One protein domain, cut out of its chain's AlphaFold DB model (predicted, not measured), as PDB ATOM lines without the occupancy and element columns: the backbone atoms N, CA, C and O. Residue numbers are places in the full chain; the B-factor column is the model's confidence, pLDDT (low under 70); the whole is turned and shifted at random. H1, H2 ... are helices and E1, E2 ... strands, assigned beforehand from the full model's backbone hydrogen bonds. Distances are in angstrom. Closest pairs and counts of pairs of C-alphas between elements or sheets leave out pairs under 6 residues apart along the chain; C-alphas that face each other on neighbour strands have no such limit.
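This is residues 15 to 71 of the 72 residues of an uncharacterized protein of Thermoanaerobacter sp. (UniProt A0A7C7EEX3). With little regular structure, the printed part is a small hairpin, E1 and E2, from which a long loop runs out to Pro 36, folds back past the hairpin and leads to one helix, H1, near the other end. Residues 18 to 23, 33 to 39 and 55 to 60 stick out. The 57 residues hold E1, E2 and H1 in that order, the sheet is E1 - E2, antiparallel, and the class is mixed, with 21 residues in named elements. The whole is extended, radius of gyration of the C-alphas 16.9 A, spanning 53 by 30 by 20 A.

E1, residues 15 to 18, and E2, residues 23 to 27, form a hairpin, antiparallel at 173 degrees. C-alphas 16 and 25 face each other at 4.7 A; N 15 and O 26, 2.8 A, and N 24 and O 17, 2.9 A, are within hydrogen-bond range. H1, residues 59 to 70, is apart from E1; each of its O i to N i+4 pairs is within range.

E1, 10.5 A long, begins at C-alpha 15 (194.119, 171.136, 177.007). E2 measures 13.5 A. H1, 15.3 A, ends at C-alpha 70 (204.618, 182.085, 189.250).

The C-alphas of Pro 36 and Lys 55, the two farthest apart, are 52.8 A apart. The printed part has no cut. The link E1 to E2 is tight; E2 to H1 is long, 31 residues. Residue 55 alone has pLDDT under 70.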
ATOM      1  N   GLU A  15     194.086 171.134 178.462       95.31
ATOM      2  CA  GLU A  15     194.119 171.136 177.007       95.31
ATOM      3  C   GLU A  15     194.494 172.527 176.490       95.31
ATOM      4  O   GLU A  15     194.395 173.543 177.185       95.31
ATOM      5  N   THR A  16     195.011 172.583 175.266       94.31
ATOM      6  CA  THR A  16     195.397 173.843 174.629       94.31
ATOM      7  C   THR A  16     194.995 173.825 173.171       94.31
ATOM      8  O   THR A  16     195.265 172.863 172.447       94.31
ATOM      9  N   TYR A  17     194.398 174.925 172.730       94.88
ATOM     10  CA  TYR A  17     194.050 175.162 171.339       94.88
ATOM     11  C   TYR A  17     194.639 176.494 170.879       94.88
ATOM     12  O   TYR A  17     194.633 177.481 171.611       94.88
ATOM     13  N   THR A  18     195.157 176.533 169.653       96.50
ATOM     14  CA  THR A  18     195.724 177.752 169.075       96.50
ATOM     15  C   THR A  18     195.330 177.904 167.613       96.50
ATOM     16  O   THR A  18     195.293 176.930 166.855       96.50
ATOM     17  N   ASN A  19     195.033 179.139 167.218       96.56
ATOM     18  CA  ASN A  19     194.856 179.550 165.833       96.56
ATOM     19  C   ASN A  19     195.356 180.995 165.632       96.56
ATOM     20  O   ASN A  19     196.023 181.565 166.494       96.56
ATOM     21  N   ASP A  20     195.063 181.587 164.476       96.75
ATOM     22  CA  ASP A  20     195.465 182.948 164.107       96.75
ATOM     23  C   ASP A  20     194.719 184.060 164.867       96.75
ATOM     24  O   ASP A  20     195.145 185.214 164.839       96.75
ATOM     25  N   TRP A  21     193.629 183.724 165.557       96.56
ATOM     26  CA  TRP A  21     192.801 184.656 166.321       96.56
ATOM     27  C   TRP A  21     193.047 184.580 167.830       96.56
ATOM     28  O   TRP A  21     192.995 185.603 168.514       96.56
ATOM     29  N   MET A  22     193.285 183.381 168.366       95.12
ATOM     30  CA  MET A  22     193.361 183.158 169.805       95.12
ATOM     31  C   MET A  22     194.250 181.982 170.214       95.12
ATOM     32  O   MET A  22     194.525 181.052 169.453       95.12
ATOM     33  N   LEU A  23     194.630 182.033 171.488       94.25
ATOM     34  CA  LEU A  23     195.125 180.915 172.274       94.25
ATOM     35  C   LEU A  23     194.099 180.633 173.375       94.25
ATOM     36  O   LEU A  23     193.608 181.564 174.012       94.25
ATOM     37  N   GLU A  24     193.816 179.362 173.604       94.44
ATOM     38  CA  GLU A  24     192.937 178.874 174.660       94.44
ATOM     39  C   GLU A  24     193.683 177.855 175.518       94.44
ATOM     40  O   GLU A  24     194.423 177.017 174.996       94.44
ATOM     41  N   ILE A  25     193.485 177.947 176.831       93.00
ATOM     42  CA  ILE A  25     193.977 176.997 177.826       93.00
ATOM     43  C   ILE A  25     192.776 176.605 178.681       93.00
ATOM     44  O   ILE A  25     192.172 177.470 179.314       93.00
ATOM     45  N   GLU A  26     192.454 175.317 178.705       92.31
ATOM     46  CA  GLU A  26     191.362 174.751 179.499       92.31
ATOM     47  C   GLU A  26     191.963 173.799 180.531       92.31
ATOM     48  O   GLU A  26     192.649 172.849 180.160       92.31
ATOM     49  N   THR A  27     191.757 174.039 181.829       93.69
ATOM     50  CA  THR A  27     192.233 173.104 182.857       93.69
ATOM     51  C   THR A  27     191.154 172.094 183.221       93.69
ATOM     52  O   THR A  27     189.969 172.408 183.298       93.69
ATOM     53  N   LEU A  28     191.576 170.857 183.480       94.50
ATOM     54  CA  LEU A  28     190.674 169.759 183.800       94.50
ATOM     55  C   LEU A  28     190.831 169.370 185.267       94.50
ATOM     56  O   LEU A  28     191.942 169.233 185.790       94.50
ATOM     57  N   SER A  29     189.705 169.149 185.938       94.38
ATOM     58  CA  SER A  29     189.699 168.505 187.249       94.38
ATOM     59  C   SER A  29     189.978 167.003 187.104       94.38
ATOM     60  O   SER A  29     189.650 166.421 186.064       94.38
ATOM     61  N   PRO A  30     190.518 166.327 188.129       95.19
ATOM     62  CA  PRO A  30     190.594 164.873 188.123       95.19
ATOM     63  C   PRO A  30     189.232 164.203 187.947       95.19
ATOM     64  O   PRO A  30     188.199 164.688 188.416       95.19
ATOM     65  N   PHE A  31     189.248 163.022 187.337       95.06
ATOM     66  CA  PHE A  31     188.065 162.205 187.135       95.06
ATOM     67  C   PHE A  31     187.453 161.803 188.483       95.06
ATOM     68  O   PHE A  31     187.990 160.964 189.211       95.06
ATOM     69  N   THR A  32     186.306 162.398 188.807       93.88
ATOM     70  CA  THR A  32     185.662 162.266 190.119       93.88
ATOM     71  C   THR A  32     184.262 161.681 189.969       93.88
ATOM     72  O   THR A  32     183.438 162.184 189.208       93.88
ATOM     73  N   LYS A  33     183.969 160.606 190.710       95.19
ATOM     74  CA  LYS A  33     182.633 159.994 190.744       95.19
ATOM     75  C   LYS A  33     181.815 160.587 191.891       95.19
ATOM     76  O   LYS A  33     182.213 160.445 193.040       95.19
ATOM     77  N   LEU A  34     180.656 161.160 191.574       96.56
ATOM     78  CA  LEU A  34     179.732 161.758 192.544       96.56
ATOM     79  C   LEU A  34     178.504 160.872 192.795       96.56
ATOM     80  O   LEU A  34     178.007 160.202 191.884       96.56
ATOM     81  N   GLN A  35     178.007 160.875 194.029       98.06
ATOM     82  CA  GLN A  35     176.705 160.327 194.419       98.06
ATOM     83  C   GLN A  35     175.592 161.385 194.297       98.06
ATOM     84  O   GLN A  35     175.873 162.581 194.187       98.06
ATOM     85  N   PRO A  36     174.305 160.986 194.334       98.06
ATOM     86  CA  PRO A  36     173.204 161.943 194.340       98.06
ATOM     87  C   PRO A  36     173.313 162.950 195.495       98.06
ATOM     88  O   PRO A  36     173.350 162.562 196.661       98.06
ATOM     89  N   GLY A  37     173.318 164.240 195.159       98.06
ATOM     90  CA  GLY A  37     173.412 165.342 196.123       98.06
ATOM     91  C   GLY A  37     174.836 165.814 196.436       98.06
ATOM     92  O   GLY A  37     174.979 166.804 197.147       98.06
ATOM     93  N   GLU A  38     175.870 165.156 195.908       98.31
ATOM     94  CA  GLU A  38     177.258 165.612 196.034       98.31
ATOM     95  C   GLU A  38     177.635 166.611 194.934       98.31
ATOM     96  O   GLU A  38     177.070 166.610 193.837       98.31
ATOM     97  N   THR A  39     178.635 167.443 195.222       96.44
ATOM     98  CA  THR A  39     179.233 168.390 194.275       96.44
ATOM     99  C   THR A  39     180.752 168.324 194.356       96.44
ATOM    100  O   THR A  39     181.313 168.005 195.403       96.44
ATOM    101  N   VAL A  40     181.417 168.673 193.258       94.81
ATOM    102  CA  VAL A  40     182.864 168.897 193.201       94.81
ATOM    103  C   VAL A  40     183.118 170.309 192.690       94.81
ATOM    104  O   VAL A  40     182.312 170.843 191.930       94.81
ATOM    105  N   GLU A  41     184.224 170.904 193.117       94.12
ATOM    106  CA  GLU A  41     184.685 172.208 192.660       94.12
ATOM    107  C   GLU A  41     186.109 172.068 192.121       94.12
ATOM    108  O   GLU A  41     186.941 171.369 192.702       94.12
ATOM    109  N   HIS A  42     186.369 172.729 190.998       93.00
ATOM    110  CA  HIS A  42     187.695 172.874 190.418       93.00
ATOM    111  C   HIS A  42     188.029 174.360 190.416       93.00
ATOM    112  O   HIS A  42     187.330 175.145 189.778       93.00
ATOM    113  N   ILE A  43     189.032 174.743 191.203       91.06
ATOM    114  CA  ILE A  43     189.391 176.144 191.425       91.06
ATOM    115  C   ILE A  43     190.604 176.474 190.568       91.06
ATOM    116  O   ILE A  43     191.635 175.804 190.655       91.06
ATOM    117  N   GLU A  44     190.488 177.547 189.796       89.62
ATOM    118  CA  GLU A  44     191.592 178.133 189.050       89.62
ATOM    119  C   GLU A  44     191.945 179.506 189.626       89.62
ATOM    120  O   GLU A  44     191.067 180.317 189.930       89.62
ATOM    121  N   GLU A  45     193.241 179.782 189.741       88.38
ATOM    122  CA  GLU A  45     193.766 181.098 190.094       88.38
ATOM    123  C   GLU A  45     194.551 181.638 188.899       88.38
ATOM    124  O   GLU A  45     195.508 181.014 188.442       88.38
ATOM    125  N   TRP A  46     194.133 182.797 188.388       88.44
ATOM    126  CA  TRP A  46     194.735 183.427 187.217       88.44
ATOM    127  C   TRP A  46     195.303 184.796 187.582       88.44
ATOM    128  O   TRP A  46     194.603 185.647 188.134       88.44
ATOM    129  N   GLU A  47     196.563 185.029 187.220       88.00
ATOM    130  CA  GLU A  47     197.239 186.316 187.376       88.00
ATOM    131  C   GLU A  47     197.690 186.823 186.000       88.00
ATOM    132  O   GLU A  47     198.277 186.087 185.208       88.00
ATOM    133  N   LEU A  48     197.400 188.093 185.699       88.31
ATOM    134  CA  LEU A  48     197.802 188.736 184.446       88.31
ATOM    135  C   LEU A  48     198.877 189.787 184.720       88.31
ATOM    136  O   LEU A  48     198.621 190.806 185.365       88.31
ATOM    137  N   TYR A  49     200.068 189.566 184.173       86.81
ATOM    138  CA  TYR A  49     201.207 190.468 184.324       86.81
ATOM    139  C   TYR A  49     201.403 191.318 183.071       86.81
ATOM    140  O   TYR A  49     201.438 190.810 181.952       86.81
ATOM    141  N   ASN A  50     201.567 192.629 183.256       88.19
ATOM    142  CA  ASN A  50     201.951 193.534 182.176       88.19
ATOM    143  C   ASN A  50     203.479 193.654 182.069       88.19
ATOM    144  O   ASN A  50     204.211 193.337 183.006       88.19
ATOM    145  N   ASN A  51     203.959 194.145 180.921       86.88
ATOM    146  CA  ASN A  51     205.378 194.432 180.681       86.88
ATOM    147  C   ASN A  51     206.320 193.233 180.928       86.88
ATOM    148  O   ASN A  51     207.465 193.414 181.349       86.88
ATOM    149  N   VAL A  52     205.851 192.010 180.658       84.81
ATOM    150  CA  VAL A  52     206.698 190.812 180.648       84.81
ATOM    151  C   VAL A  52     207.609 190.904 179.427       84.81
ATOM    152  O   VAL A  52     207.153 190.830 178.289       84.81
ATOM    153  N   ASN A  53     208.895 191.157 179.666       77.69
ATOM    154  CA  ASN A  53     209.880 191.362 178.610       77.69
ATOM    155  C   ASN A  53     210.714 190.091 178.451       77.69
ATOM    156  O   ASN A  53     211.622 189.843 179.243       77.69
ATOM    157  N   VAL A  54     210.369 189.290 177.448       76.44
ATOM    158  CA  VAL A  54     211.097 188.076 177.076       76.44
ATOM    159  C   VAL A  54     211.991 188.459 175.900       76.44
ATOM    160  O   VAL A  54     211.486 188.730 174.813       76.44
ATOM    161  N   LYS A  55     213.299 188.605 176.138       69.12
ATOM    162  CA  LYS A  55     214.236 189.099 175.111       69.12
ATOM    163  C   LYS A  55     214.405 188.097 173.973       69.12
ATOM    164  O   LYS A  55     214.265 188.472 172.814       69.12
ATOM    165  N   ASP A  56     214.658 186.847 174.341       79.38
ATOM    166  CA  ASP A  56     214.817 185.708 173.451       79.38
ATOM    167  C   ASP A  56     213.844 184.632 173.942       79.38
ATOM    168  O   ASP A  56     213.878 184.258 175.109       79.38
ATOM    169  N   ILE A  57     212.903 184.209 173.096       78.69
ATOM    170  CA  ILE A  57     211.911 183.195 173.477       78.69
ATOM    171  C   ILE A  57     212.580 181.821 173.358       78.69
ATOM    172  O   ILE A  57     212.550 181.197 172.297       78.69
ATOM    173  N   ASP A  58     213.209 181.379 174.441       85.81
ATOM    174  CA  ASP A  58     213.767 180.040 174.626       85.81
ATOM    175  C   ASP A  58     213.327 179.444 175.976       85.81
ATOM    176  O   ASP A  58     212.594 180.083 176.735       85.81
ATOM    177  N   GLU A  59     213.735 178.204 176.275       84.56
ATOM    178  CA  GLU A  59     213.378 177.559 177.548       84.56
ATOM    179  C   GLU A  59     213.873 178.338 178.774       84.56
ATOM    180  O   GLU A  59     213.132 178.467 179.748       84.56
ATOM    181  N   GLY A  60     215.072 178.927 178.714       86.38
ATOM    182  CA  GLY A  60     215.630 179.682 179.836       86.38
ATOM    183  C   GLY A  60     214.807 180.926 180.162       86.38
ATOM    184  O   GLY A  60     214.596 181.255 181.328       86.38
ATOM    185  N   ALA A  61     214.267 181.589 179.142       85.94
ATOM    186  CA  ALA A  61     213.419 182.755 179.340       85.94
ATOM    187  C   ALA A  61     212.047 182.408 179.954       85.94
ATOM    188  O   ALA A  61     211.483 183.219 180.696       85.94
ATOM    189  N   PHE A  62     211.514 181.205 179.694       84.31
ATOM    190  CA  PHE A  62     210.321 180.705 180.389       84.31
ATOM    191  C   PHE A  62     210.615 180.383 181.855       84.31
ATOM    192  O   PHE A  62     209.822 180.770 182.714       84.31
ATOM    193  N   ASP A  63     211.755 179.754 182.150       87.44
ATOM    194  CA  ASP A  63     212.176 179.480 183.529       87.44
ATOM    195  C   ASP A  63     212.288 180.777 184.344       87.44
ATOM    196  O   ASP A  63     211.697 180.886 185.421       87.44
ATOM    197  N   GLU A  64     212.951 181.807 183.805       87.19
ATOM    198  CA  GLU A  64     213.049 183.124 184.452       87.19
ATOM    199  C   GLU A  64     211.669 183.754 184.715       87.19
ATOM    200  O   GLU A  64     211.431 184.332 185.782       87.19
ATOM    201  N   ALA A  65     210.740 183.649 183.759       85.50
ATOM    202  CA  ALA A  65     209.385 184.166 183.918       85.50
ATOM    203  C   ALA A  65     208.609 183.405 185.006       85.50
ATOM    204  O   ALA A  65     207.979 184.035 185.860       85.50
ATOM    205  N   VAL A  66     208.688 182.072 185.022       85.50
ATOM    206  CA  VAL A  66     208.047 181.227 186.041       85.50
ATOM    207  C   VAL A  66     208.611 181.530 187.428       85.50
ATOM    208  O   VAL A  66     207.841 181.679 188.377       85.50
ATOM    209  N   GLU A  67     209.929 181.679 187.571       87.81
ATOM    210  CA  GLU A  67     210.542 182.026 188.858       87.81
ATOM    211  C   GLU A  67     210.123 183.405 189.359       87.81
ATOM    212  O   GLU A  67     209.876 183.577 190.551       87.81
ATOM    213  N   LYS A  68     210.029 184.388 188.463       86.50
ATOM    214  CA  LYS A  68     209.703 185.766 188.834       86.50
ATOM    215  C   LYS A  68     208.224 185.981 189.140       86.50
ATOM    216  O   LYS A  68     207.906 186.806 189.995       86.50
ATOM    217  N   TYR A  69     207.340 185.325 188.393       85.06
ATOM    218  CA  TYR A  69     205.908 185.625 188.407       85.06
ATOM    219  C   TYR A  69     205.058 184.495 188.992       85.06
ATOM    220  O   TYR A  69     204.034 184.786 189.592       85.06
ATOM    221  N   CYS A  70     205.461 183.227 188.870       81.44
ATOM    222  CA  CYS A  70     204.618 182.085 189.250       81.44
ATOM    223  C   CYS A  70     205.062 181.374 190.539       81.44
ATOM    224  O   CYS A  70     204.271 180.637 191.129       81.44
ATOM    225  N   ARG A  71     206.305 181.564 191.002       71.69
ATOM    226  CA  ARG A  71     206.736 181.095 192.329       71.69
ATOM    227  C   ARG A  71     206.377 182.135 193.397       71.69
ATOM    228  O   ARG A  71     206.869 183.258 193.351       71.69
TER     229      ARG A  71